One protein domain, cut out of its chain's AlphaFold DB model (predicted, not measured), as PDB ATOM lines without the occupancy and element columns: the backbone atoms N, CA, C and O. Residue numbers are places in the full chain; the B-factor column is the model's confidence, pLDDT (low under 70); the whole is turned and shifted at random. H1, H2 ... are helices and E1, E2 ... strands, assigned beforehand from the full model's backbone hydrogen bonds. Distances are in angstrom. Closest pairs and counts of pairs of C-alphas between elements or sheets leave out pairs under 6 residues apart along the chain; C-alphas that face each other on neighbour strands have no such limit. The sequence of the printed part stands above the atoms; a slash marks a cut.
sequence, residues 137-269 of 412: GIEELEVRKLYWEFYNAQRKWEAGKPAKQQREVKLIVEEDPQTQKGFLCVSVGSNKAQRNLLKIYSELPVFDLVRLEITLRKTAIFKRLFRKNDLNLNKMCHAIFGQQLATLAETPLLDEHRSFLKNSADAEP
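Overview. This is residues 137 to 269 of the 412 residues of an uncharacterized protein of Rhipiliopsis peltata (UniProt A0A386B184). A twisted four-stranded sheet forms a wall, with the long helix H1 and the helical hairpin H3 and H4 over one face and the other face bare. H1 runs along the strands on the E1 and E2 side, H3 and H4 reach out beyond edge strand E4, and H2 packs on H3, off the sheet. The printed part has 133 residues, in the order H1 E1 E2 E3 E4 H2 H3 H4; the sheet order is E1 E2 E3 E4, antiparallel, and the class is mixed, helices and strands. It is compact, with a radius of gyration of the C-alphas of 15.8 A and spans of 42 by 42 by 30 A.

Arrangement. H1, residues 140 to 159, is followed by a meander, each strand the antiparallel neighbour of the one before: E1, residues 169 to 175, E2, 182 to 188, E3, 197 to 203, and E4, 209 to 215. Each successive pair of these strands is a hairpin. N 172 and O 185 of E1 and E2 are 2.8 A apart, N 186 and O 200 of E2 and E3 2.9 A, and N 213 and O 199 of E3 and E4 2.8 A, within hydrogen-bond range. H1 is on the sheet at a height of 8.9 A, over E2 and only just over E1, where 3 of its C-alphas fall; on the local plane it stands at 18 degrees to E2, along the strands. The closest C-alphas of H1 and E2 are those of Tyr 151 and Val 186, 6.4 A apart. H2, residues 219 to 228, is not on the sheet. It touches residues 233 to 236 of H3, residues 233 to 245, at a steep tilt of 64 degrees, opposite ways; the closest C-alphas, Phe 226 and Met 236, are 5.5 A apart. H3 and H4, residues 252 to 266, are on the sheet and form a helical hairpin. They touch at a shallow tilt of 34 degrees, only just short of steep, with the C-alphas of His 238 and Leu 261 closest at 6.7 A. H4 also touches H1, about perpendicular at 86 degrees, through residues 252 to 253 and 146 to 150 alone; the closest C-alphas are those of Leu 253 and Leu 146, 6.2 A apart. H1 and H2 are apart. Every O i to N i+4 pair is within hydrogen-bond range in H1, H2 and H3, and 10 of 11 in H4.

Along the chain. H1 begins at C-alpha 140 (103.271, 184.543, 190.004) and is 28.9 A long. E1 is 19.8 A long, E2 19.7 A, E3 19.1 A and E4 19.2 A; E4 ends at C-alpha 215 (105.663, 181.212, 163.812). H2 is 14.1 A long, H3 17.9 A and H4 20.7 A, ending at C-alpha 266 (128.874, 181.019, 174.105).

Size, cuts and confidence. The C-alphas farthest apart, Ala 163 and Pro 269, are 43.8 A apart. The printed part has no cut and no long link. Its mean pLDDT is 72.3; 56 residues are under 70, among them 217 to 235 and 260 to 269.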
ATOM      1  N   GLY A 137     112.601 182.266 187.785       58.09
ATOM      2  CA  GLY A 137     112.534 182.027 189.231       58.09
ATOM      3  C   GLY A 137     111.909 183.239 189.907       58.09
ATOM      4  O   GLY A 137     112.621 184.000 190.556       58.09
ATOM      5  N   ILE A 138     110.633 183.491 189.610       62.66
ATOM      6  CA  ILE A 138     109.927 184.756 189.865       62.66
ATOM      7  C   ILE A 138     108.475 184.444 190.247       62.66
ATOM      8  O   ILE A 138     107.796 183.712 189.530       62.66
ATOM      9  N   GLU A 139     107.982 185.041 191.334       64.12
ATOM     10  CA  GLU A 139     106.645 184.767 191.874       64.12
ATOM     11  C   GLU A 139     105.502 185.130 190.902       64.12
ATOM     12  O   GLU A 139     105.594 186.080 190.121       64.12
ATOM     13  N   GLU A 140     104.371 184.417 190.978       64.81
ATOM     14  CA  GLU A 140     103.271 184.543 190.004       64.81
ATOM     15  C   GLU A 140     102.761 185.989 189.842       64.81
ATOM     16  O   GLU A 140     102.562 186.465 188.720       64.81
ATOM     17  N   LEU A 141     102.579 186.716 190.951       62.84
ATOM     18  CA  LEU A 141     102.114 188.108 190.940       62.84
ATOM     19  C   LEU A 141     103.096 189.038 190.208       62.84
ATOM     20  O   LEU A 141     102.672 189.940 189.477       62.84
ATOM     21  N   GLU A 142     104.396 188.783 190.342       71.44
ATOM     22  CA  GLU A 142     105.443 189.518 189.636       71.44
ATOM     23  C   GLU A 142     105.478 189.149 188.148       71.44
ATOM     24  O   GLU A 142     105.564 190.044 187.304       71.44
ATOM     25  N   VAL A 143     105.285 187.872 187.790       71.75
ATOM     26  CA  VAL A 143     105.150 187.440 186.384       71.75
ATOM     27  C   VAL A 143     104.009 188.191 185.687       71.75
ATOM     28  O   VAL A 143     104.204 188.718 184.587       71.75
ATOM     29  N   ARG A 144     102.832 188.330 186.319       75.38
ATOM     30  CA  ARG A 144     101.707 189.088 185.726       75.38
ATOM     31  C   ARG A 144     102.078 190.554 185.463       75.38
ATOM     32  O   ARG A 144     101.772 191.084 184.390       75.38
ATOM     33  N   LYS A 145     102.771 191.193 186.412       81.31
ATOM     34  CA  LYS A 145     103.264 192.575 186.296       81.31
ATOM     35  C   LYS A 145     104.283 192.718 185.157       81.31
ATOM     36  O   LYS A 145     104.101 193.577 184.296       81.31
ATOM     37  N   LEU A 146     105.272 191.826 185.077       81.81
ATOM     38  CA  LEU A 146     106.293 191.807 184.020       81.81
ATOM     39  C   LEU A 146     105.694 191.650 182.612       81.81
ATOM     40  O   LEU A 146     106.142 192.302 181.665       81.81
ATOM     41  N   TYR A 147     104.649 190.830 182.456       85.31
ATOM     42  CA  TYR A 147     103.927 190.689 181.184       85.31
ATOM     43  C   TYR A 147     103.178 191.967 180.789       85.31
ATOM     44  O   TYR A 147     103.169 192.339 179.610       85.31
ATOM     45  N   TRP A 148     102.570 192.661 181.755       86.06
ATOM     46  CA  TRP A 148     101.892 193.939 181.522       86.06
ATOM     47  C   TRP A 148     102.880 195.058 181.166       86.06
ATOM     48  O   TRP A 148     102.650 195.822 180.224       86.06
ATOM     49  N   GLU A 149     104.011 195.132 181.867       88.69
ATOM     50  CA  GLU A 149     105.107 196.058 181.571       88.69
ATOM     51  C   GLU A 149     105.682 195.806 180.171       88.69
ATOM     52  O   GLU A 149     105.762 196.739 179.367       88.69
ATOM     53  N   PHE A 150     105.966 194.544 179.823       89.44
ATOM     54  CA  PHE A 150     106.418 194.173 178.482       89.44
ATOM     55  C   PHE A 150     105.403 194.522 177.393       89.44
ATOM     56  O   PHE A 150     105.775 195.131 176.389       89.44
ATOM     57  N   TYR A 151     104.119 194.209 177.586       91.88
ATOM     58  CA  TYR A 151     103.066 194.592 176.645       91.88
ATOM     59  C   TYR A 151     103.054 196.109 176.391       91.88
ATOM     60  O   TYR A 151     103.054 196.546 175.236       91.88
ATOM     61  N   ASN A 152     103.106 196.919 177.451       92.56
ATOM     62  CA  ASN A 152     103.081 198.377 177.346       92.56
ATOM     63  C   ASN A 152     104.348 198.953 176.697       92.56
ATOM     64  O   ASN A 152     104.238 199.793 175.797       92.56
ATOM     65  N   ALA A 153     105.532 198.487 177.098       92.19
ATOM     66  CA  ALA A 153     106.804 198.875 176.491       92.19
ATOM     67  C   ALA A 153     106.832 198.518 174.996       92.19
ATOM     68  O   ALA A 153     107.135 199.360 174.146       92.19
ATOM     69  N   GLN A 154     106.408 197.300 174.651       92.81
ATOM     70  CA  GLN A 154     106.388 196.823 173.275       92.81
ATOM     71  C   GLN A 154     105.368 197.568 172.403       92.81
ATOM     72  O   GLN A 154     105.669 197.843 171.238       92.81
ATOM     73  N   ARG A 155     104.196 197.946 172.942       93.50
ATOM     74  CA  ARG A 155     103.241 198.821 172.240       93.50
ATOM     75  C   ARG A 155     103.844 200.190 171.934       93.50
ATOM     76  O   ARG A 155     103.753 200.631 170.792       93.50
ATOM     77  N   LYS A 156     104.454 200.850 172.928       93.12
ATOM     78  CA  LYS A 156     105.090 202.170 172.756       93.12
ATOM     79  C   LYS A 156     106.197 202.108 171.697       93.12
ATOM     80  O   LYS A 156     106.223 202.934 170.789       93.12
ATOM     81  N   TRP A 157     107.038 201.074 171.755       92.12
ATOM     82  CA  TRP A 157     108.095 200.827 170.772       92.12
ATOM     83  C   TRP A 157     107.547 200.629 169.350       92.12
ATOM     84  O   TRP A 157     108.102 201.166 168.393       92.12
ATOM     85  N   GLU A 158     106.471 199.855 169.168       91.06
ATOM     86  CA  GLU A 158     105.866 199.690 167.839       91.06
ATOM     87  C   GLU A 158     105.177 200.967 167.349       91.06
ATOM     88  O   GLU A 158     105.309 201.282 166.171       91.06
ATOM     89  N   ALA A 159     104.518 201.738 168.218       89.38
ATOM     90  CA  ALA A 159     103.890 203.008 167.841       89.38
ATOM     91  C   ALA A 159     104.906 204.035 167.303       89.38
ATOM     92  O   ALA A 159     104.597 204.756 166.356       89.38
ATOM     93  N   GLY A 160     106.133 204.050 167.838       88.50
ATOM     94  CA  GLY A 160     107.229 204.898 167.352       88.50
ATOM     95  C   GLY A 160     107.821 204.499 165.990       88.50
ATOM     96  O   GLY A 160     108.659 205.224 165.458       88.50
ATOM     97  N   LYS A 161     107.420 203.364 165.396       87.94
ATOM     98  CA  LYS A 161     107.891 202.938 164.064       87.94
ATOM     99  C   LYS A 161     107.011 203.506 162.942       87.94
ATOM    100  O   LYS A 161     105.810 203.681 163.142       87.94
ATOM    101  N   PRO A 162     107.542 203.685 161.715       89.50
ATOM    102  CA  PRO A 162     106.727 204.036 160.550       89.50
ATOM    103  C   PRO A 162     105.612 203.010 160.311       89.50
ATOM    104  O   PRO A 162     105.876 201.809 160.369       89.50
ATOM    105  N   ALA A 163     104.396 203.447 159.958       83.38
ATOM    106  CA  ALA A 163     103.205 202.591 159.800       83.38
ATOM    107  C   ALA A 163     103.444 201.299 158.980       83.38
ATOM    108  O   ALA A 163     103.002 200.214 159.354       83.38
ATOM    109  N   LYS A 164     104.237 201.376 157.899       81.25
ATOM    110  CA  LYS A 164     104.609 200.223 157.048       81.25
ATOM    111  C   LYS A 164     105.463 199.155 157.762       81.25
ATOM    112  O   LYS A 164     105.593 198.042 157.252       81.25
ATOM    113  N   GLN A 165     106.034 199.468 158.925       81.12
ATOM    114  CA  GLN A 165     106.893 198.610 159.750       81.12
ATOM    115  C   GLN A 165     106.268 198.227 161.106       81.12
ATOM    116  O   GLN A 165     106.669 197.206 161.664       81.12
ATOM    117  N   GLN A 166     105.262 198.963 161.595       85.69
ATOM    118  CA  GLN A 166     104.567 198.686 162.865       85.69
ATOM    119  C   GLN A 166     103.972 197.275 162.903       85.69
ATOM    120  O   GLN A 166     103.352 196.825 161.932       85.69
ATOM    121  N   ARG A 167     104.175 196.547 164.001       86.06
ATOM    122  CA  ARG A 167     103.581 195.233 164.279       86.06
ATOM    123  C   ARG A 167     102.365 195.375 165.191       86.06
ATOM    124  O   ARG A 167     102.367 196.153 166.135       86.06
ATOM    125  N   GLU A 168     101.355 194.553 164.930       88.50
ATOM    126  CA  GLU A 168     100.238 194.326 165.852       88.50
ATOM    127  C   GLU A 168     100.786 193.715 167.158       88.50
ATOM    128  O   GLU A 168     101.593 192.786 167.101       88.50
ATOM    129  N   VAL A 169     100.381 194.243 168.315       89.75
ATOM    130  CA  VAL A 169     100.768 193.740 169.644       89.75
ATOM    131  C   VAL A 169      99.494 193.463 170.431       89.75
ATOM    132  O   VAL A 169      98.642 194.348 170.530       89.75
ATOM    133  N   LYS A 170      99.346 192.256 170.988       89.06
ATOM    134  CA  LYS A 170      98.190 191.889 171.825       89.06
ATOM    135  C   LYS A 170      98.635 191.167 173.075       89.06
ATOM    136  O   LYS A 170      99.387 190.199 172.963       89.06
ATOM    137  N   LEU A 171      98.092 191.578 174.212       86.38
ATOM    138  CA  LEU A 171      97.972 190.716 175.376       86.38
ATOM    139  C   LEU A 171      96.709 189.859 175.212       86.38
ATOM    140  O   LEU A 171      95.660 190.364 174.816       86.38
ATOM    141  N   ILE A 172      96.840 188.569 175.483       83.62
ATOM    142  CA  ILE A 172      95.764 187.586 175.533       83.62
ATOM    143  C   ILE A 172      95.816 186.979 176.933       83.62
ATOM    144  O   ILE A 172      96.887 186.570 177.386       83.62
ATOM    145  N   VAL A 173      94.664 186.950 177.593       78.50
ATOM    146  CA  VAL A 173      94.437 186.239 178.850       78.50
ATOM    147  C   VAL A 173      93.313 185.259 178.550       78.50
ATOM    148  O   VAL A 173      92.212 185.677 178.198       78.50
ATOM    149  N   GLU A 174      93.616 183.971 178.587       66.56
ATOM    150  CA  GLU A 174      92.673 182.888 178.301       66.56
ATOM    151  C   GLU A 174      92.828 181.827 179.393       66.56
ATOM    152  O   GLU A 174      93.907 181.661 179.957       66.56
ATOM    153  N   GLU A 175      91.753 181.111 179.693       62.91
ATOM    154  CA  GLU A 175      91.740 180.015 180.657       62.91
ATOM    155  C   GLU A 175      91.371 178.735 179.909       62.91
ATOM    156  O   GLU A 175      90.407 178.715 179.139       62.91
ATOM    157  N   ASP A 176      92.185 177.689 180.049       53.97
ATOM    158  CA  ASP A 176      91.989 176.438 179.327       53.97
ATOM    159  C   ASP A 176      90.715 175.730 179.838       53.97
ATOM    160  O   ASP A 176      90.676 175.310 181.000       53.97
ATOM    161  N   PRO A 177      89.678 175.537 178.993       51.19
ATOM    162  CA  PRO A 177      88.387 175.020 179.450       51.19
ATOM    163  C   PRO A 177      88.405 173.557 179.913       51.19
ATOM    164  O   PRO A 177      87.399 173.080 180.431       51.19
ATOM    165  N   GLN A 178      89.491 172.816 179.664       44.09
ATOM    166  CA  GLN A 178      89.620 171.400 180.023       44.09
ATOM    167  C   GLN A 178      90.528 171.180 181.233       44.09
ATOM    168  O   GLN A 178      90.363 170.188 181.937       44.09
ATOM    169  N   THR A 179      91.485 172.078 181.470       54.56
ATOM    170  CA  THR A 179      92.475 171.950 182.551       54.56
ATOM    171  C   THR A 179      92.354 173.018 183.638       54.56
ATOM    172  O   THR A 179      93.077 172.922 184.625       54.56
ATOM    173  N   GLN A 180      91.464 174.011 183.478       55.84
ATOM    174  CA  GLN A 180      91.321 175.177 184.371       55.84
ATOM    175  C   GLN A 180      92.649 175.920 184.606       55.84
ATOM    176  O   GLN A 180      92.897 176.490 185.666       55.84
ATOM    177  N   LYS A 181      93.536 175.893 183.605       58.94
ATOM    178  CA  LYS A 181      94.825 176.583 183.638       58.94
ATOM    179  C   LYS A 181      94.735 177.889 182.868       58.94
ATOM    180  O   LYS A 181      94.508 177.882 181.658       58.94
ATOM    181  N   GLY A 182      94.938 179.005 183.559       63.56
ATOM    182  CA  GLY A 182      95.129 180.297 182.909       63.56
ATOM    183  C   GLY A 182      96.387 180.298 182.038       63.56
ATOM    184  O   GLY A 182      97.360 179.609 182.333       63.56
ATOM    185  N   PHE A 183      96.420 181.112 180.991       73.81
ATOM    186  CA  PHE A 183      97.671 181.500 180.355       73.81
ATOM    187  C   PHE A 183      97.704 182.992 180.038       73.81
ATOM    188  O   PHE A 183      96.727 183.590 179.581       73.81
ATOM    189  N   LEU A 184      98.877 183.581 180.250       77.50
ATOM    190  CA  LEU A 184      99.198 184.940 179.832       77.50
ATOM    191  C   LEU A 184     100.029 184.874 178.559       77.50
ATOM    192  O   LEU A 184     101.046 184.190 178.515       77.50
ATOM    193  N   CYS A 185      99.598 185.577 177.513       85.06
ATOM    194  CA  CYS A 185     100.258 185.568 176.215       85.06
ATOM    195  C   CYS A 185     100.424 186.982 175.656       85.06
ATOM    196  O   CYS A 185      99.444 187.599 175.238       85.06
ATOM    197  N   VAL A 186     101.662 187.469 175.519       86.25
ATOM    198  CA  VAL A 186     101.944 188.649 174.684       86.25
ATOM    199  C   VAL A 186     102.359 188.191 173.293       86.25
ATOM    200  O   VAL A 186     103.368 187.515 173.109       86.25
ATOM    201  N   SER A 187     101.577 188.579 172.290       86.94
ATOM    202  CA  SER A 187     101.836 188.312 170.876       86.94
ATOM    203  C   SER A 187     102.301 189.572 170.150       86.94
ATOM    204  O   SER A 187     101.745 190.651 170.354       86.94
ATOM    205  N   VAL A 188     103.323 189.433 169.299       86.00
ATOM    206  CA  VAL A 188     103.949 190.524 168.539       86.00
ATOM    207  C   VAL A 188     104.075 190.115 167.071       86.00
ATOM    208  O   VAL A 188     104.729 189.130 166.723       86.00
ATOM    209  N   GLY A 189     103.460 190.893 166.186       83.94
ATOM    210  CA  GLY A 189     103.291 190.565 164.772       83.94
ATOM    211  C   GLY A 189     101.874 190.086 164.458       83.94
ATOM    212  O   GLY A 189     101.011 189.995 165.323       83.94
ATOM    213  N   SER A 190     101.611 189.788 163.184       71.25
ATOM    214  CA  SER A 190     100.271 189.398 162.739       71.25
ATOM    215  C   SER A 190     100.305 188.345 161.647       71.25
ATOM    216  O   SER A 190     101.031 188.460 160.656       71.25
ATOM    217  N   ASN A 191      99.405 187.368 161.766       60.22
ATOM    218  CA  ASN A 191      99.150 186.375 160.728       60.22
ATOM    219  C   ASN A 191      98.577 186.985 159.428       60.22
ATOM    220  O   ASN A 191      98.607 186.319 158.388       60.22
ATOM    221  N   LYS A 192      98.077 188.226 159.445       64.50
ATOM    222  CA  LYS A 192      97.643 188.923 158.224       64.50
ATOM    223  C   LYS A 192      98.827 189.572 157.488       64.50
ATOM    224  O   LYS A 192      98.947 189.422 156.277       64.50
ATOM    225  N   ALA A 193      99.773 190.169 158.216       59.12
ATOM    226  CA  ALA A 193     100.870 190.984 157.673       59.12
ATOM    227  C   ALA A 193     102.058 190.211 157.043       59.12
ATOM    228  O   ALA A 193     103.102 190.800 156.779       59.12
ATOM    229  N   GLN A 194     101.956 188.888 156.855       58.28
ATOM    230  CA  GLN A 194     103.046 187.986 156.415       58.28
ATOM    231  C   GLN A 194     104.366 188.038 157.222       58.28
ATOM    232  O   GLN A 194     105.354 187.422 156.812       58.28
ATOM    233  N   ARG A 195     104.406 188.717 158.372       66.12
ATOM    234  CA  ARG A 195     105.577 188.733 159.260       66.12
ATOM    235  C   ARG A 195     105.586 187.499 160.156       66.12
ATOM    236  O   ARG A 195     104.541 186.886 160.374       66.12
ATOM    237  N   ASN A 196     106.762 187.142 160.668       72.44
ATOM    238  CA  ASN A 196     106.841 186.147 161.732       72.44
ATOM    239  C   ASN A 196     105.988 186.635 162.912       72.44
ATOM    240  O   ASN A 196     106.012 187.822 163.244       72.44
ATOM    241  N   LEU A 197     105.201 185.730 163.484       76.62
ATOM    242  CA  LEU A 197     104.419 186.003 164.683       76.62
ATOM    243  C   LEU A 197     105.214 185.453 165.858       76.62
ATOM    244  O   LEU A 197     105.441 184.245 165.924       76.62
ATOM    245  N   LEU A 198     105.645 186.349 166.736       81.44
ATOM    246  CA  LEU A 198     106.231 185.999 168.017       81.44
ATOM    247  C   LEU A 198     105.118 185.916 169.057       81.44
ATOM    248  O   LEU A 198     104.198 186.738 169.033       81.44
ATOM    249  N   LYS A 199     105.220 184.976 169.990       80.75
ATOM    250  CA  LYS A 199     104.431 184.997 171.217       80.75
ATOM    251  C   LYS A 199     105.279 184.589 172.411       80.75
ATOM    252  O   LYS A 199     106.162 183.749 172.269       80.75
ATOM    253  N   ILE A 200     104.972 185.179 173.554       77.88
ATOM    254  CA  ILE A 200     105.587 184.913 174.850       77.88
ATOM    255  C   ILE A 200     104.455 184.465 175.765       77.88
ATOM    256  O   ILE A 200     103.486 185.210 175.910       77.88
ATOM    257  N   TYR A 201     104.547 183.245 176.289       78.62
ATOM    258  CA  TYR A 201     103.500 182.568 177.057       78.62
ATOM    259  C   TYR A 201     103.971 182.189 178.459       78.62
ATOM    260  O   TYR A 201     105.082 181.682 178.584       78.62
ATOM    261  N   SER A 202     103.088 182.305 179.450       73.56
ATOM    262  CA  SER A 202     103.210 181.672 180.768       73.56
ATOM    263  C   SER A 202     101.985 180.793 181.036       73.56
ATOM    264  O   SER A 202     100.862 181.216 180.748       73.56
ATOM    265  N   GLU A 203     102.204 179.574 181.540       65.44
ATOM    266  CA  GLU A 203     101.153 178.639 181.973       65.44
ATOM    267  C   GLU A 203     100.880 178.823 183.476       65.44
ATOM    268  O   GLU A 203     101.732 178.536 184.311       65.44
ATOM    269  N   LEU A 204      99.679 179.273 183.836       57.66
ATOM    270  CA  LEU A 204      99.237 179.466 185.221       57.66
ATOM    271  C   LEU A 204      98.414 178.249 185.691       57.66
ATOM    272  O   LEU A 204      97.710 177.642 184.882       57.66
ATOM    273  N   PRO A 205      98.428 177.874 186.983       50.50
ATOM    274  CA  PRO A 205      99.299 178.351 188.065       50.50
ATOM    275  C   PRO A 205     100.587 177.505 188.205       50.50
ATOM    276  O   PRO A 205     101.252 177.537 189.235       50.50
ATOM    277  N   VAL A 206     100.910 176.660 187.217       50.31
ATOM    278  CA  VAL A 206     101.933 175.607 187.354       50.31
ATOM    279  C   VAL A 206     103.307 176.111 186.904       50.31
ATOM    280  O   VAL A 206     103.848 175.662 185.895       50.31
ATOM    281  N   PHE A 207     103.866 176.977 187.752       51.56
ATOM    282  CA  PHE A 207     105.243 177.483 187.754       51.56
ATOM    283  C   PHE A 207     105.652 178.426 186.613       51.56
ATOM    284  O   PHE A 207     105.064 178.478 185.535       51.56
ATOM    285  N   ASP A 208     106.733 179.145 186.905       57.94
ATOM    286  CA  ASP A 208     107.346 180.320 186.276       57.94
ATOM    287  C   ASP A 208     107.879 180.094 184.837       57.94
ATOM    288  O   ASP A 208     108.810 180.750 184.363       57.94
ATOM    289  N   LEU A 209     107.327 179.117 184.123       62.84
ATOM    290  CA  LEU A 209     107.702 178.742 182.772       62.84
ATOM    291  C   LEU A 209     107.309 179.837 181.781       62.84
ATOM    292  O   LEU A 209     106.138 180.205 181.671       62.84
ATOM    293  N   VAL A 210     108.286 180.300 181.000       67.62
ATOM    294  CA  VAL A 210     108.069 181.230 179.894       67.62
ATOM    295  C   VAL A 210     108.479 180.596 178.569       67.62
ATOM    296  O   VAL A 210     109.597 180.112 178.378       67.62
ATOM    297  N   ARG A 211     107.540 180.588 177.621       73.88
ATOM    298  CA  ARG A 211     107.696 179.972 176.303       73.88
ATOM    299  C   ARG A 211     107.637 181.007 175.190       73.88
ATOM    300  O   ARG A 211     106.636 181.695 175.004       73.88
ATOM    301  N   LEU A 212     108.696 181.022 174.392       74.75
ATOM    302  CA  LEU A 212     108.879 181.840 173.208       74.75
ATOM    303  C   LEU A 212     108.506 181.029 171.955       74.75
ATOM    304  O   LEU A 212     109.242 180.140 171.523       74.75
ATOM    305  N   GLU A 213     107.356 181.338 171.359       77.00
ATOM    306  CA  GLU A 213     106.881 180.751 170.099       77.00
ATOM    307  C   GLU A 213     107.234 181.684 168.929       77.00
ATOM    308  O   GLU A 213     106.770 182.823 168.881       77.00
ATOM    309  N   ILE A 214     107.979 181.196 167.930       76.31
ATOM    310  CA  ILE A 214     108.134 181.871 166.630       76.31
ATOM    311  C   ILE A 214     107.381 181.090 165.561       76.31
ATOM    312  O   ILE A 214     107.819 180.026 165.120       76.31
ATOM    313  N   THR A 215     106.297 181.671 165.052       77.19
ATOM    314  CA  THR A 215     105.663 181.212 163.812       77.19
ATOM    315  C   THR A 215     106.402 181.786 162.600       77.19
ATOM    316  O   THR A 215     106.424 183.003 162.392       77.19
ATOM    317  N   LEU A 216     106.977 180.919 161.764       73.56
ATOM    318  CA  LEU A 216     107.767 181.295 160.589       73.56
ATOM    319  C   LEU A 216     106.913 181.422 159.323       73.56
ATOM    320  O   LEU A 216     106.194 180.501 158.935       73.56
ATOM    321  N   ARG A 217     107.034 182.559 158.623       67.69
ATOM    322  CA  ARG A 217     106.254 182.835 157.400       67.69
ATOM    323  C   ARG A 217     106.940 182.492 156.079       67.69
ATOM    324  O   ARG A 217     106.240 182.218 155.104       67.69
ATOM    325  N   LYS A 218     108.277 182.515 156.014       64.81
ATOM    326  CA  LYS A 218     109.045 182.349 154.762       64.81
ATOM    327  C   LYS A 218     110.125 181.267 154.887       64.81
ATOM    328  O   LYS A 218     111.238 181.544 155.331       64.81
ATOM    329  N   THR A 219     109.845 180.058 154.394       59.34
ATOM    330  CA  THR A 219     110.800 178.928 154.396       59.34
ATOM    331  C   THR A 219     112.077 179.176 153.585       59.34
ATOM    332  O   THR A 219     113.089 178.533 153.838       59.34
ATOM    333  N   ALA A 220     112.081 180.119 152.638       62.38
ATOM    334  CA  ALA A 220     113.293 180.483 151.897       62.38
ATOM    335  C   ALA A 220     114.373 181.106 152.807       62.38
ATOM    336  O   ALA A 220     115.557 180.799 152.666       62.38
ATOM    337  N   ILE A 221     113.964 181.928 153.785       63.56
ATOM    338  CA  ILE A 221     114.876 182.509 154.782       63.56
ATOM    339  C   ILE A 221     115.438 181.395 155.668       63.56
ATOM    340  O   ILE A 221     116.643 181.356 155.897       63.56
ATOM    341  N   PHE A 222     114.580 180.456 156.078       65.81
ATOM    342  CA  PHE A 222     114.968 179.269 156.836       65.81
ATOM    343  C   PHE A 222     116.035 178.447 156.098       65.81
ATOM    344  O   PHE A 222     117.115 178.259 156.639       65.81
ATOM    345  N   LYS A 223     115.806 178.050 154.832       63.94
ATOM    346  CA  LYS A 223     116.804 177.319 154.019       63.94
ATOM    347  C   LYS A 223     118.161 178.035 153.974       63.94
ATOM    348  O   LYS A 223     119.202 177.397 154.122       63.94
ATOM    349  N   ARG A 224     118.152 179.359 153.777       68.06
ATOM    350  CA  ARG A 224     119.371 180.180 153.719       68.06
ATOM    351  C   ARG A 224     120.099 180.225 155.063       68.06
ATOM    352  O   ARG A 224     121.313 180.065 155.083       68.06
ATOM    353  N   LEU A 225     119.381 180.447 156.165       65.75
ATOM    354  CA  LEU A 225     119.970 180.451 157.507       65.75
ATOM    355  C   LEU A 225     120.490 179.063 157.886       65.75
ATOM    356  O   LEU A 225     121.567 178.965 158.458       65.75
ATOM    357  N   PHE A 226     119.780 178.004 157.510       66.75
ATOM    358  CA  PHE A 226     120.155 176.631 157.812       66.75
ATOM    359  C   PHE A 226     121.483 176.235 157.148       66.75
ATOM    360  O   PHE A 226     122.391 175.744 157.814       66.75
ATOM    361  N   ARG A 227     121.652 176.557 155.855       65.75
ATOM    362  CA  ARG A 227     122.937 176.390 155.150       65.75
ATOM    363  C   ARG A 227     124.059 177.265 155.727       65.75
ATOM    364  O   ARG A 227     125.204 176.842 155.714       65.75
ATOM    365  N   LYS A 228     123.743 178.465 156.236       67.94
ATOM    366  CA  LYS A 228     124.712 179.382 156.870       67.94
ATOM    367  C   LYS A 228     125.143 178.983 158.290       67.94
ATOM    368  O   LYS A 228     126.038 179.620 158.823       67.94
ATOM    369  N   ASN A 229     124.495 177.996 158.906       64.50
ATOM    370  CA  ASN A 229     124.769 177.540 160.273       64.50
ATOM    371  C   ASN A 229     125.197 176.061 160.282       64.50
ATOM    372  O   ASN A 229     124.713 175.281 161.097       64.50
ATOM    373  N   ASP A 230     126.055 175.661 159.340       66.25
ATOM    374  CA  ASP A 230     126.666 174.320 159.260       66.25
ATOM    375  C   ASP A 230     125.671 173.146 159.240       66.25
ATOM    376  O   ASP A 230     125.971 172.058 159.728       66.25
ATOM    377  N   LEU A 231     124.459 173.362 158.714       63.12
ATOM    378  CA  LEU A 231     123.358 172.390 158.766       63.12
ATOM    379  C   LEU A 231     122.960 171.981 160.205       63.12
ATOM    380  O   LEU A 231     122.421 170.899 160.430       63.12
ATOM    381  N   ASN A 232     123.200 172.850 161.189       64.62
ATOM    382  CA  ASN A 232     122.839 172.644 162.586       64.62
ATOM    383  C   ASN A 232     121.525 173.378 162.908       64.62
ATOM    384  O   ASN A 232     121.439 174.610 162.825       64.62
ATOM    385  N   LEU A 233     120.488 172.616 163.276       66.00
ATOM    386  CA  LEU A 233     119.166 173.176 163.549       66.00
ATOM    387  C   LEU A 233     119.180 174.063 164.787       66.00
ATOM    388  O   LEU A 233     118.634 175.158 164.716       66.00
ATOM    389  N   ASN A 234     119.824 173.636 165.876       64.69
ATOM    390  CA  ASN A 234     119.909 174.439 167.094       64.69
ATOM    391  C   ASN A 234     120.564 175.790 166.790       64.69
ATOM    392  O   ASN A 234     119.925 176.811 167.027       64.69
ATOM    393  N   LYS A 235     121.759 175.825 166.173       67.88
ATOM    394  CA  LYS A 235     122.433 177.082 165.776       67.88
ATOM    395  C   LYS A 235     121.514 177.988 164.953       67.88
ATOM    396  O   LYS A 235     121.344 179.161 165.272       67.88
ATOM    397  N   MET A 236     120.877 177.444 163.912       73.38
ATOM    398  CA  MET A 236     119.968 178.217 163.063       73.38
ATOM    399  C   MET A 236     118.725 178.700 163.830       73.38
ATOM    400  O   MET A 236     118.288 179.833 163.631       73.38
ATOM    401  N   CYS A 237     118.156 177.885 164.717       72.19
ATOM    402  CA  CYS A 237     117.034 178.279 165.552       72.19
ATOM    403  C   CYS A 237     117.438 179.370 166.549       72.19
ATOM    404  O   CYS A 237     116.749 180.381 166.605       72.19
ATOM    405  N   HIS A 238     118.562 179.232 167.263       73.50
ATOM    406  CA  HIS A 238     119.118 180.278 168.129       73.50
ATOM    407  C   HIS A 238     119.358 181.577 167.346       73.50
ATOM    408  O   HIS A 238     118.961 182.642 167.807       73.50
ATOM    409  N   ALA A 239     119.896 181.505 166.123       73.25
ATOM    410  CA  ALA A 239     120.060 182.671 165.254       73.25
ATOM    411  C   ALA A 239     118.714 183.317 164.861       73.25
ATOM    412  O   ALA A 239     118.604 184.542 164.834       73.25
ATOM    413  N   ILE A 240     117.674 182.520 164.586       76.38
ATOM    414  CA  ILE A 240     116.310 183.012 164.326       76.38
ATOM    415  C   ILE A 240     115.707 183.652 165.586       76.38
ATOM    416  O   ILE A 240     115.138 184.741 165.490       76.38
ATOM    417  N   PHE A 241     115.842 183.012 166.750       77.38
ATOM    418  CA  PHE A 241     115.360 183.518 168.035       77.38
ATOM    419  C   PHE A 241     116.056 184.830 168.407       77.38
ATOM    420  O   PHE A 241     115.370 185.822 168.635       77.38
ATOM    421  N   GLY A 242     117.388 184.888 168.341       78.06
ATOM    422  CA  GLY A 242     118.170 186.101 168.591       78.06
ATOM    423  C   GLY A 242     117.785 187.242 167.649       78.06
ATOM    424  O   GLY A 242     117.534 188.356 168.102       78.06
ATOM    425  N   GLN A 243     117.609 186.954 166.352       79.12
ATOM    426  CA  GLN A 243     117.111 187.940 165.385       79.12
ATOM    427  C   GLN A 243     115.692 188.437 165.689       79.12
ATOM    428  O   GLN A 243     115.394 189.584 165.374       79.12
ATOM    429  N   GLN A 244     114.796 187.621 166.261       82.56
ATOM    430  CA  GLN A 244     113.486 188.126 166.690       82.56
ATOM    431  C   GLN A 244     113.592 188.932 167.992       82.56
ATOM    432  O   GLN A 244     113.052 190.036 168.037       82.56
ATOM    433  N   LEU A 245     114.312 188.442 169.008       81.81
ATOM    434  CA  LEU A 245     114.465 189.112 170.308       81.81
ATOM    435  C   LEU A 245     115.157 190.480 170.216       81.81
ATOM    436  O   LEU A 245     114.785 191.404 170.939       81.81
ATOM    437  N   ALA A 246     116.101 190.639 169.286       82.56
ATOM    438  CA  ALA A 246     116.754 191.917 168.996       82.56
ATOM    439  C   ALA A 246     115.805 192.982 168.403       82.56
ATOM    440  O   ALA A 246     116.166 194.148 168.314       82.56
ATOM    441  N   THR A 247     114.590 192.606 167.980       82.44
ATOM    442  CA  THR A 247     113.591 193.559 167.453       82.44
ATOM    443  C   THR A 247     112.554 194.000 168.484       82.44
ATOM    444  O   THR A 247     111.620 194.721 168.121       82.44
ATOM    445  N   LEU A 248     112.656 193.523 169.725       85.88
ATOM    446  CA  LEU A 248     111.689 193.755 170.796       85.88
ATOM    447  C   LEU A 248     112.181 194.824 171.772       85.88
ATOM    448  O   LEU A 248     113.384 195.055 171.879       85.88
ATOM    449  N   ALA A 249     111.238 195.437 172.487       86.12
ATOM    450  CA  ALA A 249     111.551 196.370 173.564       86.12
ATOM    451  C   ALA A 249     112.333 195.676 174.686       86.12
ATOM    452  O   ALA A 249     112.077 194.514 174.978       86.12
ATOM    453  N   GLU A 250     113.281 196.377 175.300       84.00
ATOM    454  CA  GLU A 250     114.087 195.822 176.393       84.00
ATOM    455  C   GLU A 250     113.272 195.815 177.687       84.00
ATOM    456  O   GLU A 250     112.696 196.840 178.055       84.00
ATOM    457  N   THR A 251     113.178 194.653 178.335       83.06
ATOM    458  CA  THR A 251     112.469 194.449 179.604       83.06
ATOM    459  C   THR A 251     113.054 193.247 180.349       83.06
ATOM    460  O   THR A 251     113.533 192.319 179.689       83.06
ATOM    461  N   PRO A 252     112.901 193.165 181.689       77.25
ATOM    462  CA  PRO A 252     113.406 192.031 182.469       77.25
ATOM    463  C   PRO A 252     112.902 190.669 181.960       77.25
ATOM    464  O   PRO A 252     113.665 189.712 181.866       77.25
ATOM    465  N   LEU A 253     111.639 190.604 181.510       77.81
ATOM    466  CA  LEU A 253     111.032 189.410 180.901       77.81
ATOM    467  C   LEU A 253     111.791 188.896 179.659       77.81
ATOM    468  O   LEU A 253     111.765 187.703 179.359       77.81
ATOM    469  N   LEU A 254     112.435 189.789 178.905       80.00
ATOM    470  CA  LEU A 254     113.209 189.437 177.717       80.00
ATOM    471  C   LEU A 254     114.702 189.309 177.973       80.00
ATOM    472  O   LEU A 254     115.371 188.591 177.226       80.00
ATOM    473  N   ASP A 255     115.223 189.974 178.995       77.50
ATOM    474  CA  ASP A 255     116.641 189.914 179.323       77.50
ATOM    475  C   ASP A 255     117.046 188.525 179.828       77.50
ATOM    476  O   ASP A 255     118.139 188.074 179.493       77.50
ATOM    477  N   GLU A 256     116.138 187.767 180.449       71.69
ATOM    478  CA  GLU A 256     116.332 186.335 180.730       71.69
ATOM    479  C   GLU A 256     116.442 185.492 179.447       71.69
ATOM    480  O   GLU A 256     117.420 184.769 179.241       71.69
ATOM    481  N   HIS A 257     115.510 185.646 178.498       72.94
ATOM    482  CA  HIS A 257     115.599 184.965 177.198       72.94
ATOM    483  C   HIS A 257     116.864 185.350 176.407       72.94
ATOM    484  O   HIS A 257     117.437 184.513 175.703       72.94
ATOM    485  N   ARG A 258     117.311 186.608 176.493       75.88
ATOM    486  CA  ARG A 258     118.520 187.109 175.815       75.88
ATOM    487  C   ARG A 258     119.795 186.619 176.491       75.88
ATOM    488  O   ARG A 258     120.710 186.194 175.789       75.88
ATOM    489  N   SER A 259     119.850 186.653 177.820       70.06
ATOM    490  CA  SER A 259     120.958 186.124 178.618       70.06
ATOM    491  C   SER A 259     121.099 184.628 178.390       70.06
ATOM    492  O   SER A 259     122.200 184.161 178.119       70.06
ATOM    493  N   PHE A 260     119.984 183.894 178.326       65.38
ATOM    494  CA  PHE A 260     119.998 182.511 177.873       65.38
ATOM    495  C   PHE A 260     120.582 182.352 176.458       65.38
ATOM    496  O   PHE A 260     121.443 181.497 176.255       65.38
ATOM    497  N   LEU A 261     120.141 183.133 175.463       65.81
ATOM    498  CA  LEU A 261     120.664 182.998 174.094       65.81
ATOM    499  C   LEU A 261     122.151 183.350 173.976       65.81
ATOM    500  O   LEU A 261     122.835 182.723 173.173       65.81
ATOM    501  N   LYS A 262     122.657 184.308 174.761       64.25
ATOM    502  CA  LYS A 262     124.099 184.577 174.873       64.25
ATOM    503  C   LYS A 262     124.805 183.373 175.495       64.25
ATOM    504  O   LYS A 262     125.645 182.755 174.853       64.25
ATOM    505  N   ASN A 263     124.344 182.936 176.667       52.38
ATOM    506  CA  ASN A 263     124.904 181.795 177.388       52.38
ATOM    507  C   ASN A 263     124.847 180.479 176.589       52.38
ATOM    508  O   ASN A 263     125.697 179.633 176.810       52.38
ATOM    509  N   SER A 264     123.907 180.295 175.654       48.78
ATOM    510  CA  SER A 264     123.821 179.110 174.772       48.78
ATOM    511  C   SER A 264     124.459 179.285 173.386       48.78
ATOM    512  O   SER A 264     124.646 178.303 172.667       48.78
ATOM    513  N   ALA A 265     124.827 180.510 173.001       47.72
ATOM    514  CA  ALA A 265     125.731 180.759 171.878       47.72
ATOM    515  C   ALA A 265     127.202 180.603 172.307       47.72
ATOM    516  O   ALA A 265     127.992 180.014 171.570       47.72
ATOM    517  N   ASP A 266     127.533 181.072 173.514       39.38
ATOM    518  CA  ASP A 266     128.874 181.019 174.105       39.38
ATOM    519  C   ASP A 266     129.138 179.704 174.869       39.38
ATOM    520  O   ASP A 266     130.287 179.268 174.971       39.38
ATOM    521  N   ALA A 267     128.092 179.006 175.335       41.47
ATOM    522  CA  ALA A 267     128.183 177.624 175.806       41.47
ATOM    523  C   ALA A 267     127.332 176.666 174.955       41.47
ATOM    524  O   ALA A 267     126.119 176.572 175.100       41.47
ATOM    525  N   GLU A 268     128.008 175.830 174.168       39.56
ATOM    526  CA  GLU A 268     128.243 174.460 174.643       39.56
ATOM    527  C   GLU A 268     129.305 173.723 173.799       39.56
ATOM    528  O   GLU A 268     129.090 173.430 172.621       39.56
ATOM    529  N   PRO A 269     130.401 173.248 174.420       36.56
ATOM    530  CA  PRO A 269     130.775 171.851 174.259       36.56
ATOM    531  C   PRO A 269     129.662 171.010 174.897       36.56
ATOM    532  O   PRO A 269     129.387 171.165 176.087       36.56
TER     533      PRO A 269